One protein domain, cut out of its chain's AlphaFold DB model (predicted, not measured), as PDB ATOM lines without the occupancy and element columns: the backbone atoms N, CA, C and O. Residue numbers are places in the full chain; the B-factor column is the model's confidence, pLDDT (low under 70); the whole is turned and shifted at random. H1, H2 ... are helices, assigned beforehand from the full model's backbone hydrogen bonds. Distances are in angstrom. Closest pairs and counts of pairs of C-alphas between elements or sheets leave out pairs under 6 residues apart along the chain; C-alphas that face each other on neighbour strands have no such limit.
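This is residues 2 to 95 and 151 to 181 of the 864 residues of an uncharacterized protein of Porcisia hertigi (UniProt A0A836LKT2). Four helices, H2, H3, H4 and H5, make an up-and-down bundle, in which the two long helices H4 and H5 lie side by side and the shorter hairpin of H2 and H3 packs on H4. A fifth helix, H1, lies outside the bundle, alongside H3 but only loosely joined to it. The printed part has 125 residues, with five named helices in the order H1, H2, H3, H4, H5 and no named strand; the class is all helix. The whole is compact, with a radius of gyration of the C-alphas of 15.0 A, and its C-alphas span 45 by 36 by 22 A.

The longest helix, H4, residues 67 to 95, is the hub and touches three others. H5, residues 151 to 175, touches H4 at a shallow tilt of 12 degrees, opposite ways; their closest C-alphas, those of Ser 85 and Leu 159, are 5.7 A apart. H2, residues 23 to 38, touches H4 at a shallow tilt of 24 degrees, the same way, closest at the C-alphas of Leu 38 and Ala 84, 6.3 A apart. H3, residues 50 to 62, forms a helical hairpin with H2 at a shallow tilt of 6 degrees; the closest C-alphas, those of His 37 and Gly 50, are 5.1 A apart. H3 and H4 form a second helical hairpin, where residues 58 to 62 of H3 touch residues 70 to 77 of H4; the closest C-alphas, those of Leu 62 and Lys 70, are 5.7 A apart. H3 and H5 are close but not clearly touching, with the C-alphas of Arg 55 and Glu 165 closest at 8.0 A. H2 and H5 are apart. H1, residues 2 to 16, touches no helix; it is close to H3 but not clearly touching, closest at the C-alphas of Leu 6 and Val 53, 7.3 A apart. In H1, H2, H3, H4 and H5 every O i to N i+4 pair is within hydrogen-bond range.

H4 is 42.6 A from first to last C-alpha and begins at C-alpha 67, (-8.202, 34.727, 29.316). H5 is 36.1 A long and ends at C-alpha 175, (-8.402, 46.865, 25.972). H2 measures 21.4 A, H3 18.3 A and H1 21.2 A. H1 begins at C-alpha 2, (-34.242, 50.611, 33.406).

The two C-alphas farthest apart, those of Asn 17 and Ala 95, are 46.2 A apart. Residues 96 to 150 are not printed, and C-alphas 95 and 151 are 10.9 A apart across the cut. The link from H2 to H3, 11 residues, is long. The mean pLDDT of the printed part is 80.0; residues 2 to 21, 39 to 45 and 93 to 95 are under 70.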
ATOM      1  N   SER A   2     -35.589  51.213  33.454       46.09
ATOM      2  CA  SER A   2     -34.242  50.611  33.406       46.09
ATOM      3  C   SER A   2     -33.524  50.526  34.765       46.09
ATOM      4  O   SER A   2     -32.806  49.562  35.028       46.09
ATOM      5  N   PHE A   3     -33.758  51.486  35.668       44.09
ATOM      6  CA  PHE A   3     -33.047  51.564  36.953       44.09
ATOM      7  C   PHE A   3     -33.423  50.437  37.929       44.09
ATOM      8  O   PHE A   3     -32.567  49.923  38.641       44.09
ATOM      9  N   THR A   4     -34.685  49.996  37.939       53.00
ATOM     10  CA  THR A   4     -35.175  48.925  38.825       53.00
ATOM     11  C   THR A   4     -34.706  47.541  38.390       53.00
ATOM     12  O   THR A   4     -34.429  46.706  39.247       53.00
ATOM     13  N   TRP A   5     -34.555  47.300  37.086       51.56
ATOM     14  CA  TRP A   5     -34.061  46.021  36.569       51.56
ATOM     15  C   TRP A   5     -32.548  45.880  36.748       51.56
ATOM     16  O   TRP A   5     -32.087  44.844  37.215       51.56
ATOM     17  N   LEU A   6     -31.779  46.943  36.482       48.38
ATOM     18  CA  LEU A   6     -30.344  46.987  36.784       48.38
ATOM     19  C   LEU A   6     -30.071  46.871  38.281       48.38
ATOM     20  O   LEU A   6     -29.167  46.140  38.685       48.38
ATOM     21  N   HIS A   7     -30.886  47.525  39.113       54.09
ATOM     22  CA  HIS A   7     -30.830  47.324  40.553       54.09
ATOM     23  C   HIS A   7     -31.162  45.872  40.889       54.09
ATOM     24  O   HIS A   7     -30.394  45.263  41.615       54.09
ATOM     25  N   ALA A   8     -32.212  45.259  40.334       51.16
ATOM     26  CA  ALA A   8     -32.561  43.860  40.596       51.16
ATOM     27  C   ALA A   8     -31.473  42.865  40.154       51.16
ATOM     28  O   ALA A   8     -31.181  41.938  40.901       51.16
ATOM     29  N   LEU A   9     -30.814  43.083  39.011       51.41
ATOM     30  CA  LEU A   9     -29.704  42.258  38.514       51.41
ATOM     31  C   LEU A   9     -28.454  42.419  39.388       51.41
ATOM     32  O   LEU A   9     -27.861  41.422  39.790       51.41
ATOM     33  N   ARG A  10     -28.102  43.658  39.765       56.94
ATOM     34  CA  ARG A  10     -27.024  43.935  40.732       56.94
ATOM     35  C   ARG A  10     -27.354  43.377  42.114       56.94
ATOM     36  O   ARG A  10     -26.480  42.821  42.755       56.94
ATOM     37  N   THR A  11     -28.611  43.448  42.548       53.81
ATOM     38  CA  THR A  11     -29.076  42.897  43.835       53.81
ATOM     39  C   THR A  11     -29.103  41.378  43.797       53.81
ATOM     40  O   THR A  11     -28.818  40.752  44.807       53.81
ATOM     41  N   HIS A  12     -29.417  40.767  42.653       52.56
ATOM     42  CA  HIS A  12     -29.368  39.322  42.470       52.56
ATOM     43  C   HIS A  12     -27.920  38.830  42.459       52.56
ATOM     44  O   HIS A  12     -27.607  37.936  43.235       52.56
ATOM     45  N   ALA A  13     -27.032  39.480  41.698       51.09
ATOM     46  CA  ALA A  13     -25.597  39.193  41.681       51.09
ATOM     47  C   ALA A  13     -24.930  39.426  43.052       51.09
ATOM     48  O   ALA A  13     -24.112  38.619  43.486       51.09
ATOM     49  N   MET A  14     -25.322  40.484  43.774       53.44
ATOM     50  CA  MET A  14     -24.870  40.741  45.148       53.44
ATOM     51  C   MET A  14     -25.474  39.761  46.165       53.44
ATOM     52  O   MET A  14     -24.800  39.400  47.123       53.44
ATOM     53  N   ARG A  15     -26.720  39.296  45.980       48.91
ATOM     54  CA  ARG A  15     -27.354  38.299  46.866       48.91
ATOM     55  C   ARG A  15     -26.796  36.899  46.680       48.91
ATOM     56  O   ARG A  15     -26.769  36.147  47.646       48.91
ATOM     57  N   THR A  16     -26.400  36.525  45.466       49.16
ATOM     58  CA  THR A  16     -25.848  35.192  45.217       49.16
ATOM     59  C   THR A  16     -24.367  35.105  45.560       49.16
ATOM     60  O   THR A  16     -23.871  33.988  45.684       49.16
ATOM     61  N   ASN A  17     -23.662  36.241  45.721       46.72
ATOM     62  CA  ASN A  17     -22.216  36.348  46.007       46.72
ATOM     63  C   ASN A  17     -21.327  35.443  45.129       46.72
ATOM     64  O   ASN A  17     -20.182  35.134  45.445       46.72
ATOM     65  N   THR A  18     -21.900  35.003  44.018       53.47
ATOM     66  CA  THR A  18     -21.361  34.070  43.055       53.47
ATOM     67  C   THR A  18     -21.804  34.641  41.723       53.47
ATOM     68  O   THR A  18     -22.910  34.410  41.230       53.47
ATOM     69  N   THR A  19     -20.938  35.453  41.130       57.28
ATOM     70  CA  THR A  19     -20.792  35.414  39.678       57.28
ATOM     71  C   THR A  19     -20.774  33.940  39.271       57.28
ATOM     72  O   THR A  19     -20.141  33.133  39.960       57.28
ATOM     73  N   PRO A  20     -21.517  33.531  38.227       61.72
ATOM     74  CA  PRO A  20     -21.563  32.129  37.858       61.72
ATOM     75  C   PRO A  20     -20.132  31.649  37.593       61.72
ATOM     76  O   PRO A  20     -19.513  32.053  36.610       61.72
ATOM     77  N   ALA A  21     -19.582  30.837  38.503       66.56
ATOM     78  CA  ALA A  21     -18.159  30.506  38.482       66.56
ATOM     79  C   ALA A  21     -17.795  29.700  37.227       66.56
ATOM     80  O   ALA A  21     -16.683  29.793  36.709       66.56
ATOM     81  N   SER A  22     -18.755  28.936  36.694       84.94
ATOM     82  CA  SER A  22     -18.549  28.155  35.482       84.94
ATOM     83  C   SER A  22     -18.797  28.987  34.209       84.94
ATOM     84  O   SER A  22     -19.787  29.724  34.116       84.94
ATOM     85  N   PRO A  23     -17.951  28.840  33.170       86.25
ATOM     86  CA  PRO A  23     -18.191  29.425  31.847       86.25
ATOM     87  C   PRO A  23     -19.577  29.083  31.273       86.25
ATOM     88  O   PRO A  23     -20.229  29.935  30.673       86.25
ATOM     89  N   ALA A  24     -20.070  27.863  31.514       88.00
ATOM     90  CA  ALA A  24     -21.384  27.409  31.060       88.00
ATOM     91  C   ALA A  24     -22.541  28.205  31.688       88.00
ATOM     92  O   ALA A  24     -23.466  28.609  30.983       88.00
ATOM     93  N   ALA A  25     -22.479  28.482  32.994       85.69
ATOM     94  CA  ALA A  25     -23.515  29.254  33.670       85.69
ATOM     95  C   ALA A  25     -23.517  30.726  33.217       85.69
ATOM     96  O   ALA A  25     -24.585  31.312  33.043       85.69
ATOM     97  N   ARG A  26     -22.338  31.297  32.926       89.19
ATOM     98  CA  ARG A  26     -22.219  32.641  32.330       89.19
ATOM     99  C   ARG A  26     -22.845  32.715  30.936       89.19
ATOM    100  O   ARG A  26     -23.589  33.655  30.662       89.19
ATOM    101  N   ARG A  27     -22.616  31.708  30.082       92.62
ATOM    102  CA  ARG A  27     -23.266  31.610  28.759       92.62
ATOM    103  C   ARG A  27     -24.778  31.509  28.871       92.62
ATOM    104  O   ARG A  27     -25.485  32.255  28.205       92.62
ATOM    105  N   HIS A  28     -25.261  30.628  29.744       90.19
ATOM    106  CA  HIS A  28     -26.691  30.425  29.947       90.19
ATOM    107  C   HIS A  28     -27.393  31.698  30.439       90.19
ATOM    108  O   HIS A  28     -28.456  32.051  29.929       90.19
ATOM    109  N   LEU A  29     -26.784  32.431  31.380       87.62
ATOM    110  CA  LEU A  29     -27.320  33.713  31.841       87.62
ATOM    111  C   LEU A  29     -27.401  34.731  30.694       87.62
ATOM    112  O   LEU A  29     -28.427  35.389  30.518       87.62
ATOM    113  N   PHE A  30     -26.347  34.834  29.881       91.62
ATOM    114  CA  PHE A  30     -26.354  35.726  28.722       91.62
ATOM    115  C   PHE A  30     -27.412  35.323  27.682       91.62
ATOM    116  O   PHE A  30     -28.083  36.192  27.126       91.62
ATOM    117  N   ASP A  31     -27.633  34.022  27.470       90.75
ATOM    118  CA  ASP A  31     -28.670  33.505  26.568       90.75
ATOM    119  C   ASP A  31     -30.083  33.869  27.028       90.75
ATOM    120  O   ASP A  31     -30.919  34.231  26.198       90.75
ATOM    121  N   GLN A  32     -30.363  33.808  28.333       87.06
ATOM    122  CA  GLN A  32     -31.653  34.212  28.903       87.06
ATOM    123  C   GLN A  32     -31.908  35.715  28.737       87.06
ATOM    124  O   GLN A  32     -33.018  36.140  28.405       87.06
ATOM    125  N   LEU A  33     -30.870  36.529  28.913       86.06
ATOM    126  CA  LEU A  33     -30.969  37.976  28.748       86.06
ATOM    127  C   LEU A  33     -31.117  38.357  27.274       86.06
ATOM    128  O   LEU A  33     -31.996  39.144  26.931       86.06
ATOM    129  N   CYS A  34     -30.365  37.716  26.376       88.75
ATOM    130  CA  CYS A  34     -30.580  37.838  24.935       88.75
ATOM    131  C   CYS A  34     -31.980  37.361  24.534       88.75
ATOM    132  O   CYS A  34     -32.621  37.971  23.683       88.75
ATOM    133  N   ALA A  35     -32.500  36.297  25.150       84.38
ATOM    134  CA  ALA A  35     -33.862  35.845  24.901       84.38
ATOM    135  C   ALA A  35     -34.900  36.911  25.265       84.38
ATOM    136  O   ALA A  35     -35.868  37.096  24.538       84.38
ATOM    137  N   THR A  36     -34.670  37.646  26.343       83.06
ATOM    138  CA  THR A  36     -35.600  38.672  26.817       83.06
ATOM    139  C   THR A  36     -35.499  39.958  25.993       83.06
ATOM    140  O   THR A  36     -36.519  40.538  25.626       83.06
ATOM    141  N   HIS A  37     -34.279  40.380  25.654       82.94
ATOM    142  CA  HIS A  37     -34.025  41.681  25.028       82.94
ATOM    143  C   HIS A  37     -33.872  41.636  23.499       82.94
ATOM    144  O   HIS A  37     -34.032  42.671  22.857       82.94
ATOM    145  N   LEU A  38     -33.597  40.463  22.903       81.06
ATOM    146  CA  LEU A  38     -33.370  40.289  21.459       81.06
ATOM    147  C   LEU A  38     -34.372  39.341  20.751       81.06
ATOM    148  O   LEU A  38     -34.465  39.397  19.530       81.06
ATOM    149  N   ARG A  39     -35.126  38.438  21.418       64.12
ATOM    150  CA  ARG A  39     -35.946  37.419  20.688       64.12
ATOM    151  C   ARG A  39     -37.306  37.881  20.146       64.12
ATOM    152  O   ARG A  39     -37.887  37.131  19.366       64.12
ATOM    153  N   ASN A  40     -37.792  39.087  20.442       63.72
ATOM    154  CA  ASN A  40     -39.067  39.579  19.883       63.72
ATOM    155  C   ASN A  40     -38.951  40.132  18.436       63.72
ATOM    156  O   ASN A  40     -39.896  40.716  17.911       63.72
ATOM    157  N   LEU A  41     -37.819  39.907  17.765       55.56
ATOM    158  CA  LEU A  41     -37.419  40.545  16.505       55.56
ATOM    159  C   LEU A  41     -37.980  40.007  15.160       55.56
ATOM    160  O   LEU A  41     -37.412  40.386  14.137       55.56
ATOM    161  N   PRO A  42     -39.057  39.197  15.028       52.59
ATOM    162  CA  PRO A  42     -39.678  39.099  13.709       52.59
ATOM    163  C   PRO A  42     -40.480  40.366  13.366       52.59
ATOM    164  O   PRO A  42     -40.507  40.734  12.202       52.59
ATOM    165  N   ASN A  43     -41.092  41.037  14.361       55.09
ATOM    166  CA  ASN A  43     -41.934  42.236  14.175       55.09
ATOM    167  C   ASN A  43     -41.860  43.269  15.327       55.09
ATOM    168  O   ASN A  43     -42.454  44.339  15.206       55.09
ATOM    169  N   ALA A  44     -41.194  42.981  16.455       59.12
ATOM    170  CA  ALA A  44     -41.040  43.955  17.537       59.12
ATOM    171  C   ALA A  44     -39.690  44.673  17.430       59.12
ATOM    172  O   ALA A  44     -38.659  44.036  17.218       59.12
ATOM    173  N   GLN A  45     -39.711  45.992  17.614       67.94
ATOM    174  CA  GLN A  45     -38.510  46.814  17.738       67.94
ATOM    175  C   GLN A  45     -37.630  46.309  18.894       67.94
ATOM    176  O   GLN A  45     -38.148  45.885  19.933       67.94
ATOM    177  N   LEU A  46     -36.304  46.381  18.725       71.69
ATOM    178  CA  LEU A  46     -35.364  46.279  19.844       71.69
ATOM    179  C   LEU A  46     -35.843  47.191  20.971       71.69
ATOM    180  O   LEU A  46     -36.143  48.363  20.746       71.69
ATOM    181  N   GLN A  47     -35.928  46.651  22.188       75.81
ATOM    182  CA  GLN A  47     -36.240  47.494  23.333       75.81
ATOM    183  C   GLN A  47     -35.145  48.565  23.451       75.81
ATOM    184  O   GLN A  47     -33.969  48.191  23.478       75.81
ATOM    185  N   PRO A  48     -35.493  49.859  23.558       72.31
ATOM    186  CA  PRO A  48     -34.506  50.942  23.593       72.31
ATOM    187  C   PRO A  48     -33.505  50.792  24.752       72.31
ATOM    188  O   PRO A  48     -32.335  51.133  24.614       72.31
ATOM    189  N   ASP A  49     -33.934  50.178  25.860       79.38
ATOM    190  CA  ASP A  49     -33.090  49.898  27.028       79.38
ATOM    191  C   ASP A  49     -32.342  48.547  26.944       79.38
ATOM    192  O   ASP A  49     -31.520  48.233  27.805       79.38
ATOM    193  N   GLY A  50     -32.606  47.723  25.925       84.88
ATOM    194  CA  GLY A  50     -32.097  46.352  25.832       84.88
ATOM    195  C   GLY A  50     -30.586  46.268  25.606       84.88
ATOM    196  O   GLY A  50     -29.901  45.527  26.310       84.88
ATOM    197  N   LEU A  51     -30.044  47.038  24.655       86.44
ATOM    198  CA  LEU A  51     -28.604  47.026  24.356       86.44
ATOM    199  C   LEU A  51     -27.746  47.560  25.517       86.44
ATOM    200  O   LEU A  51     -26.782  46.877  25.871       86.44
ATOM    201  N   PRO A  52     -28.096  48.682  26.183       86.44
ATOM    202  CA  PRO A  52     -27.391  49.123  27.388       86.44
ATOM    203  C   PRO A  52     -27.334  48.056  28.490       86.44
ATOM    204  O   PRO A  52     -26.273  47.830  29.072       86.44
ATOM    205  N   VAL A  53     -28.442  47.344  28.739       83.81
ATOM    206  CA  VAL A  53     -28.485  46.255  29.732       83.81
ATOM    207  C   VAL A  53     -27.565  45.103  29.326       83.81
ATOM    208  O   VAL A  53     -26.767  44.635  30.138       83.81
ATOM    209  N   LEU A  54     -27.622  44.664  28.064       90.25
ATOM    210  CA  LEU A  54     -26.756  43.592  27.564       90.25
ATOM    211  C   LEU A  54     -25.273  43.977  27.607       90.25
ATOM    212  O   LEU A  54     -24.434  43.125  27.895       90.25
ATOM    213  N   ARG A  55     -24.953  45.254  27.373       89.88
ATOM    214  CA  ARG A  55     -23.599  45.796  27.494       89.88
ATOM    215  C   ARG A  55     -23.096  45.717  28.936       89.88
ATOM    216  O   ARG A  55     -22.023  45.168  29.165       89.88
ATOM    217  N   GLU A  56     -23.863  46.189  29.920       86.19
ATOM    218  CA  GLU A  56     -23.462  46.096  31.336       86.19
ATOM    219  C   GLU A  56     -23.274  44.643  31.802       86.19
ATOM    220  O   GLU A  56     -22.324  44.317  32.524       86.19
ATOM    221  N   VAL A  57     -24.162  43.753  31.361       86.25
ATOM    222  CA  VAL A  57     -24.081  42.320  31.661       86.25
ATOM    223  C   VAL A  57     -22.827  41.715  31.034       86.25
ATOM    224  O   VAL A  57     -22.093  41.016  31.728       86.25
ATOM    225  N   ARG A  58     -22.539  42.006  29.758       92.25
ATOM    226  CA  ARG A  58     -21.312  41.574  29.070       92.25
ATOM    227  C   ARG A  58     -20.069  41.948  29.877       92.25
ATOM    228  O   ARG A  58     -19.268  41.069  30.190       92.25
ATOM    229  N   TRP A  59     -19.943  43.218  30.266       87.56
ATOM    230  CA  TRP A  59     -18.821  43.707  31.078       87.56
ATOM    231  C   TRP A  59     -18.693  42.974  32.413       87.56
ATOM    232  O   TRP A  59     -17.593  42.616  32.832       87.56
ATOM    233  N   SER A  60     -19.821  42.721  33.074       85.81
ATOM    234  CA  SER A  60     -19.848  42.008  34.350       85.81
ATOM    235  C   SER A  60     -19.406  40.548  34.194       85.81
ATOM    236  O   SER A  60     -18.635  40.045  35.006       85.81
ATOM    237  N   LEU A  61     -19.839  39.879  33.123       88.12
ATOM    238  CA  LEU A  61     -19.527  38.474  32.852       88.12
ATOM    239  C   LEU A  61     -18.081  38.237  32.388       88.12
ATOM    240  O   LEU A  61     -17.519  37.174  32.672       88.12
ATOM    241  N   LEU A  62     -17.485  39.208  31.686       90.44
ATOM    242  CA  LEU A  62     -16.103  39.158  31.189       90.44
ATOM    243  C   LEU A  62     -15.062  39.619  32.222       90.44
ATOM    244  O   LEU A  62     -13.860  39.486  31.985       90.44
ATOM    245  N   ARG A  63     -15.490  40.136  33.381       88.12
ATOM    246  CA  ARG A  63     -14.576  40.577  34.448       88.12
ATOM    247  C   ARG A  63     -13.755  39.415  35.014       88.12
ATOM    248  O   ARG A  63     -12.556  39.565  35.246       88.12
ATOM    249  N   GLU A  64     -14.370  38.247  35.153       83.44
ATOM    250  CA  GLU A  64     -13.800  37.075  35.826       83.44
ATOM    251  C   GLU A  64     -13.487  35.917  34.860       83.44
ATOM    252  O   GLU A  64     -13.951  35.888  33.717       83.44
ATOM    253  N   GLY A  65     -12.699  34.941  35.316       87.19
ATOM    254  CA  GLY A  65     -12.276  33.771  34.534       87.19
ATOM    255  C   GLY A  65     -10.911  33.927  33.863       87.19
ATOM    256  O   GLY A  65     -10.315  35.005  33.868       87.19
ATOM    257  N   THR A  66     -10.405  32.832  33.294       91.69
ATOM    258  CA  THR A  66      -9.128  32.843  32.568       91.69
ATOM    259  C   THR A  66      -9.258  33.606  31.241       91.69
ATOM    260  O   THR A  66     -10.369  33.732  30.719       91.69
ATOM    261  N   PRO A  67      -8.155  34.097  30.640       92.38
ATOM    262  CA  PRO A  67      -8.202  34.727  29.316       92.38
ATOM    263  C   PRO A  67      -8.856  33.838  28.247       92.38
ATOM    264  O   PRO A  67      -9.607  34.333  27.408       92.38
ATOM    265  N   ALA A  68      -8.645  32.519  28.319       91.00
ATOM    266  CA  ALA A  68      -9.282  31.547  27.434       91.00
ATOM    267  C   ALA A  68     -10.803  31.464  27.658       91.00
ATOM    268  O   ALA A  68     -11.562  31.527  26.692       91.00
ATOM    269  N   ASP A  69     -11.260  31.407  28.917       91.94
ATOM    270  CA  ASP A  69     -12.697  31.406  29.237       91.94
ATOM    271  C   ASP A  69     -13.379  32.692  28.761       91.94
ATOM    272  O   ASP A  69     -14.509  32.660  28.269       91.94
ATOM    273  N   LYS A  70     -12.696  33.832  28.926       94.12
ATOM    274  CA  LYS A  70     -13.177  35.146  28.488       94.12
ATOM    275  C   LYS A  70     -13.292  35.214  26.971       94.12
ATOM    276  O   LYS A  70     -14.314  35.686  26.484       94.12
ATOM    277  N   ALA A  71     -12.305  34.702  26.237       93.50
ATOM    278  CA  ALA A  71     -12.358  34.616  24.780       93.50
ATOM    279  C   ALA A  71     -13.516  33.717  24.313       93.50
ATOM    280  O   ALA A  71     -14.340  34.132  23.504       93.50
ATOM    281  N   GLU A  72     -13.674  32.523  24.891       94.06
ATOM    282  CA  GLU A  72     -14.767  31.617  24.512       94.06
ATOM    283  C   GLU A  72     -16.156  32.201  24.851       94.06
ATOM    284  O   GLU A  72     -17.124  32.033  24.105       94.06
ATOM    285  N   LEU A  73     -16.272  32.921  25.972       95.00
ATOM    286  CA  LEU A  73     -17.491  33.642  26.339       95.00
ATOM    287  C   LEU A  73     -17.765  34.827  25.403       95.00
ATOM    288  O   LEU A  73     -18.911  35.021  25.003       95.00
ATOM    289  N   LEU A  74     -16.740  35.589  25.022       95.94
ATOM    290  CA  LEU A  74     -16.859  36.683  24.062       95.94
ATOM    291  C   LEU A  74     -17.313  36.171  22.692       95.94
ATOM    292  O   LEU A  74     -18.225  36.746  22.101       95.94
ATOM    293  N   GLU A  75     -16.749  35.054  22.219       94.88
ATOM    294  CA  GLU A  75     -17.188  34.397  20.987       94.88
ATOM    295  C   GLU A  75     -18.689  34.063  21.044       94.88
ATOM    296  O   GLU A  75     -19.431  34.314  20.091       94.88
ATOM    297  N   HIS A  76     -19.158  33.529  22.177       95.38
ATOM    298  CA  HIS A  76     -20.572  33.219  22.396       95.38
ATOM    299  C   HIS A  76     -21.457  34.472  22.399       95.38
ATOM    300  O   HIS A  76     -22.515  34.478  21.772       95.38
ATOM    301  N   ILE A  77     -21.015  35.552  23.047       95.38
ATOM    302  CA  ILE A  77     -21.726  36.838  23.076       95.38
ATOM    303  C   ILE A  77     -21.876  37.408  21.659       95.38
ATOM    304  O   ILE A  77     -22.987  37.731  21.233       95.38
ATOM    305  N   MET A  78     -20.782  37.459  20.894       94.88
ATOM    306  CA  MET A  78     -20.792  37.944  19.510       94.88
ATOM    307  C   MET A  78     -21.686  37.082  18.612       94.88
ATOM    308  O   MET A  78     -22.432  37.613  17.787       94.88
ATOM    309  N   ARG A  79     -21.698  35.760  18.826       94.31
ATOM    310  CA  ARG A  79     -22.610  34.835  18.139       94.31
ATOM    311  C   ARG A  79     -24.079  35.167  18.401       94.31
ATOM    312  O   ARG A  79     -24.878  35.099  17.469       94.31
ATOM    313  N   GLN A  80     -24.456  35.534  19.629       93.88
ATOM    314  CA  GLN A  80     -25.841  35.918  19.940       93.88
ATOM    315  C   GLN A  80     -26.255  37.210  19.228       93.88
ATOM    316  O   GLN A  80     -27.340  37.252  18.644       93.88
ATOM    317  N   TYR A  81     -25.387  38.225  19.199       93.50
ATOM    318  CA  TYR A  81     -25.653  39.455  18.444       93.50
ATOM    319  C   TYR A  81     -25.755  39.198  16.936       93.50
ATOM    320  O   TYR A  81     -26.704  39.658  16.300       93.50
ATOM    321  N   SER A  82     -24.846  38.392  16.375       91.00
ATOM    322  CA  SER A  82     -24.888  37.976  14.967       91.00
ATOM    323  C   SER A  82     -26.201  37.263  14.643       91.00
ATOM    324  O   SER A  82     -26.911  37.664  13.724       91.00
ATOM    325  N   ASN A  83     -26.593  36.269  15.445       89.94
ATOM    326  CA  ASN A  83     -27.839  35.524  15.254       89.94
ATOM    327  C   ASN A  83     -29.085  36.421  15.333       89.94
ATOM    328  O   ASN A  83     -30.052  36.192  14.606       89.94
ATOM    329  N   ALA A  84     -29.092  37.415  16.227       89.44
ATOM    330  CA  ALA A  84     -30.180  38.385  16.319       89.44
ATOM    331  C   ALA A  84     -30.252  39.260  15.057       89.44
ATOM    332  O   ALA A  84     -31.335  39.423  14.495       89.44
ATOM    333  N   SER A  85     -29.102  39.738  14.571       88.06
ATOM    334  CA  SER A  85     -29.028  40.535  13.343       88.06
ATOM    335  C   SER A  85     -29.478  39.748  12.105       88.06
ATOM    336  O   SER A  85     -30.307  40.230  11.338       88.06
ATOM    337  N   GLU A  86     -29.037  38.495  11.951       85.00
ATOM    338  CA  GLU A  86     -29.440  37.626  10.841       85.00
ATOM    339  C   GLU A  86     -30.959  37.391  10.839       85.00
ATOM    340  O   GLU A  86     -31.609  37.541   9.805       85.00
ATOM    341  N   LYS A  87     -31.551  37.087  12.003       84.56
ATOM    342  CA  LYS A  87     -33.002  36.873  12.131       84.56
ATOM    343  C   LYS A  87     -33.818  38.102  11.736       84.56
ATOM    344  O   LYS A  87     -34.801  37.952  11.012       84.56
ATOM    345  N   ALA A  88     -33.407  39.287  12.182       82.69
ATOM    346  CA  ALA A  88     -34.088  40.536  11.853       82.69
ATOM    347  C   ALA A  88     -34.019  40.845  10.343       82.69
ATOM    348  O   ALA A  88     -35.021  41.220   9.737       82.69
ATOM    349  N   MET A  89     -32.890  40.569   9.685       80.00
ATOM    350  CA  MET A  89     -32.774  40.746   8.230       80.00
ATOM    351  C   MET A  89     -33.639  39.792   7.405       80.00
ATOM    352  O   MET A  89     -34.208  40.192   6.382       80.00
ATOM    353  N   TYR A  90     -33.751  38.529   7.826       77.62
ATOM    354  CA  TYR A  90     -34.645  37.580   7.161       77.62
ATOM    355  C   TYR A  90     -36.109  38.026   7.275       77.62
ATOM    356  O   TYR A  90     -36.841  37.934   6.288       77.62
ATOM    357  N   ALA A  91     -36.521  38.567   8.427       77.94
ATOM    358  CA  ALA A  91     -37.868  39.106   8.617       77.94
ATOM    359  C   ALA A  91     -38.157  40.281   7.660       77.94
ATOM    360  O   ALA A  91     -39.163  40.249   6.943       77.94
ATOM    361  N   MET A  92     -37.225  41.237   7.545       75.25
ATOM    362  CA  MET A  92     -37.328  42.381   6.623       75.25
ATOM    363  C   MET A  92     -37.537  41.942   5.164       75.25
ATOM    364  O   MET A  92     -38.409  42.446   4.455       75.25
ATOM    365  N   SER A  93     -36.776  40.934   4.723       68.56
ATOM    366  CA  SER A  93     -36.864  40.411   3.353       68.56
ATOM    367  C   SER A  93     -38.222  39.765   3.059       68.56
ATOM    368  O   SER A  93     -38.748  39.902   1.953       68.56
ATOM    369  N   THR A  94     -38.815  39.078   4.043       67.88
ATOM    370  CA  THR A  94     -40.137  38.456   3.880       67.88
ATOM    371  C   THR A  94     -41.269  39.482   3.826       67.88
ATOM    372  O   THR A  94     -42.144  39.349   2.970       67.88
ATOM    373  N   ALA A  95     -41.220  40.540   4.643       63.72
ATOM    374  CA  ALA A  95     -42.253  41.579   4.681       63.72
ATOM    375  C   ALA A  95     -42.352  42.365   3.359       63.72
ATOM    376  O   ALA A  95     -43.450  42.575   2.842       63.72
ATOM    377  N   SER A 151     -41.098  52.071   9.692       70.25
ATOM    378  CA  SER A 151     -40.709  50.802  10.323       70.25
ATOM    379  C   SER A 151     -39.421  50.213   9.742       70.25
ATOM    380  O   SER A 151     -38.597  49.702  10.503       70.25
ATOM    381  N   ASP A 152     -39.219  50.323   8.425       71.94
ATOM    382  CA  ASP A 152     -38.026  49.802   7.746       71.94
ATOM    383  C   ASP A 152     -36.760  50.584   8.136       71.94
ATOM    384  O   ASP A 152     -35.714  49.983   8.400       71.94
ATOM    385  N   MET A 153     -36.861  51.913   8.255       70.31
ATOM    386  CA  MET A 153     -35.755  52.770   8.707       70.31
ATOM    387  C   MET A 153     -35.343  52.470  10.152       70.31
ATOM    388  O   MET A 153     -34.153  52.315  10.434       70.31
ATOM    389  N   ASN A 154     -36.317  52.301  11.050       79.69
ATOM    390  CA  ASN A 154     -36.042  51.961  12.447       79.69
ATOM    391  C   ASN A 154     -35.377  50.582  12.591       79.69
ATOM    392  O   ASN A 154     -34.548  50.381  13.476       79.69
ATOM    393  N   MET A 155     -35.708  49.620  11.724       82.19
ATOM    394  CA  MET A 155     -35.087  48.292  11.747       82.19
ATOM    395  C   MET A 155     -33.631  48.321  11.260       82.19
ATOM    396  O   MET A 155     -32.778  47.636  11.830       82.19
ATOM    397  N   LEU A 156     -33.322  49.125  10.238       84.12
ATOM    398  CA  LEU A 156     -31.952  49.279   9.740       84.12
ATOM    399  C   LEU A 156     -31.033  49.889  10.809       84.12
ATOM    400  O   LEU A 156     -29.931  49.385  11.033       84.12
ATOM    401  N   GLU A 157     -31.507  50.920  11.511       87.94
ATOM    402  CA  GLU A 157     -30.773  51.547  12.615       87.94
ATOM    403  C   GLU A 157     -30.501  50.545  13.748       87.94
ATOM    404  O   GLU A 157     -29.389  50.449  14.267       87.94
ATOM    405  N   GLN A 158     -31.488  49.717  14.081       85.94
ATOM    406  CA  GLN A 158     -31.361  48.657  15.081       85.94
ATOM    407  C   GLN A 158     -30.318  47.596  14.706       85.94
ATOM    408  O   GLN A 158     -29.505  47.182  15.536       85.94
ATOM    409  N   LEU A 159     -30.304  47.168  13.444       88.25
ATOM    410  CA  LEU A 159     -29.290  46.250  12.929       88.25
ATOM    411  C   LEU A 159     -27.889  46.882  12.951       88.25
ATOM    412  O   LEU A 159     -26.910  46.206  13.278       88.25
ATOM    413  N   GLN A 160     -27.788  48.179  12.648       90.75
ATOM    414  CA  GLN A 160     -26.543  48.937  12.744       90.75
ATOM    415  C   GLN A 160     -26.041  49.013  14.192       90.75
ATOM    416  O   GLN A 160     -24.856  48.788  14.437       90.75
ATOM    417  N   GLN A 161     -26.923  49.247  15.166       90.06
ATOM    418  CA  GLN A 161     -26.563  49.243  16.586       90.06
ATOM    419  C   GLN A 161     -26.038  47.870  17.041       90.06
ATOM    420  O   GLN A 161     -25.016  47.800  17.722       90.06
ATOM    421  N   LEU A 162     -26.663  46.767  16.611       91.00
ATOM    422  CA  LEU A 162     -26.176  45.410  16.905       91.00
ATOM    423  C   LEU A 162     -24.795  45.122  16.303       91.00
ATOM    424  O   LEU A 162     -24.005  44.390  16.900       91.00
ATOM    425  N   LEU A 163     -24.496  45.670  15.124       92.50
ATOM    426  CA  LEU A 163     -23.165  45.576  14.531       92.50
ATOM    427  C   LEU A 163     -22.141  46.395  15.328       92.50
ATOM    428  O   LEU A 163     -21.052  45.898  15.613       92.50
ATOM    429  N   LEU A 164     -22.491  47.620  15.726       92.19
ATOM    430  CA  LEU A 164     -21.621  48.455  16.554       92.19
ATOM    431  C   LEU A 164     -21.307  47.784  17.894       92.19
ATOM    432  O   LEU A 164     -20.160  47.832  18.326       92.19
ATOM    433  N   GLU A 165     -22.260  47.077  18.509       92.94
ATOM    434  CA  GLU A 165     -21.987  46.273  19.708       92.94
ATOM    435  C   GLU A 165     -20.977  45.150  19.451       92.94
ATOM    436  O   GLU A 165     -20.118  44.904  20.293       92.94
ATOM    437  N   GLN A 166     -21.036  44.480  18.296       94.31
ATOM    438  CA  GLN A 166     -20.062  43.441  17.937       94.31
ATOM    439  C   GLN A 166     -18.659  44.020  17.726       94.31
ATOM    440  O   GLN A 166     -17.677  43.419  18.156       94.31
ATOM    441  N   VAL A 167     -18.548  45.191  17.092       93.31
ATOM    442  CA  VAL A 167     -17.264  45.892  16.933       93.31
ATOM    443  C   VAL A 167     -16.749  46.367  18.291       93.31
ATOM    444  O   VAL A 167     -15.581  46.167  18.617       93.31
ATOM    445  N   GLN A 168     -17.631  46.913  19.128       92.44
ATOM    446  CA  GLN A 168     -17.302  47.327  20.485       92.44
ATOM    447  C   GLN A 168     -16.810  46.141  21.327       92.44
ATOM    448  O   GLN A 168     -15.829  46.288  22.045       92.44
ATOM    449  N   CYS A 169     -17.402  44.947  21.188       93.25
ATOM    450  CA  CYS A 169     -16.895  43.724  21.815       93.25
ATOM    451  C   CYS A 169     -15.426  43.445  21.469       93.25
ATOM    452  O   CYS A 169     -14.669  43.070  22.359       93.25
ATOM    453  N   LEU A 170     -15.015  43.629  20.208       93.50
ATOM    454  CA  LEU A 170     -13.623  43.425  19.792       93.50
ATOM    455  C   LEU A 170     -12.684  44.461  20.421       93.50
ATOM    456  O   LEU A 170     -11.624  44.096  20.928       93.50
ATOM    457  N   VAL A 171     -13.089  45.734  20.438       91.56
ATOM    458  CA  VAL A 171     -12.313  46.821  21.058       91.56
ATOM    459  C   VAL A 171     -12.151  46.586  22.560       91.56
ATOM    460  O   VAL A 171     -11.046  46.662  23.087       91.56
ATOM    461  N   GLU A 172     -13.235  46.240  23.254       88.31
ATOM    462  CA  GLU A 172     -13.212  45.943  24.688       88.31
ATOM    463  C   GLU A 172     -12.326  44.738  25.007       88.31
ATOM    464  O   GLU A 172     -11.605  44.760  26.006       88.31
ATOM    465  N   ALA A 173     -12.335  43.712  24.148       91.94
ATOM    466  CA  ALA A 173     -11.449  42.563  24.285       91.94
ATOM    467  C   ALA A 173      -9.980  42.976  24.226       91.94
ATOM    468  O   ALA A 173      -9.210  42.574  25.091       91.94
ATOM    469  N   LYS A 174      -9.612  43.807  23.241       89.62
ATOM    470  CA  LYS A 174      -8.249  44.327  23.083       89.62
ATOM    471  C   LYS A 174      -7.815  45.149  24.293       89.62
ATOM    472  O   LYS A 174      -6.725  44.935  24.798       89.62
ATOM    473  N   VAL A 175      -8.678  46.040  24.780       88.88
ATOM    474  CA  VAL A 175      -8.402  46.865  25.972       88.88
ATOM    475  C   VAL A 175      -8.276  46.014  27.241       88.88
ATOM    476  O   VAL A 175      -7.572  46.396  28.170       88.88
ATOM    477  N   SER A 176      -8.955  44.867  27.289       85.31
ATOM    478  CA  SER A 176      -8.970  43.962  28.445       85.31
ATOM    479  C   SER A 176      -7.997  42.783  28.317       85.31
ATOM    480  O   SER A 176      -8.141  41.811  29.063       85.31
ATOM    481  N   ASP A 177      -7.070  42.827  27.353       89.44
ATOM    482  CA  ASP A 177      -6.104  41.763  27.040       89.44
ATOM    483  C   ASP A 177      -6.740  40.368  26.842       89.44
ATOM    484  O   ASP A 177      -6.155  39.326  27.151       89.44
ATOM    485  N   ILE A 178      -7.974  40.320  26.324       92.50
ATOM    486  CA  ILE A 178      -8.645  39.068  25.963       92.50
ATOM    487  C   ILE A 178      -8.084  38.602  24.610       92.50
ATOM    488  O   ILE A 178      -8.167  39.349  23.630       92.50
ATOM    489  N   PRO A 179      -7.550  37.369  24.507       90.31
ATOM    490  CA  PRO A 179      -6.959  36.881  23.270       90.31
ATOM    491  C   PRO A 179      -8.031  36.734  22.187       90.31
ATOM    492  O   PRO A 179      -8.973  35.950  22.315       90.31
ATOM    493  N   LEU A 180      -7.868  37.483  21.098       91.56
ATOM    494  CA  LEU A 180      -8.742  37.409  19.935       91.56
ATOM    495  C   LEU A 180      -8.193  36.423  18.904       91.56
ATOM    496  O   LEU A 180      -6.993  36.262  18.712       91.56
ATOM    497  N   SER A 181      -9.111  35.771  18.205       90.75
ATOM    498  CA  SER A 181      -8.829  34.818  17.130       90.75
ATOM    499  C   SER A 181      -9.739  35.100  15.941       90.75
ATOM    500  O   SER A 181     -10.743  35.801  16.082       90.75
TER     501      SER A 181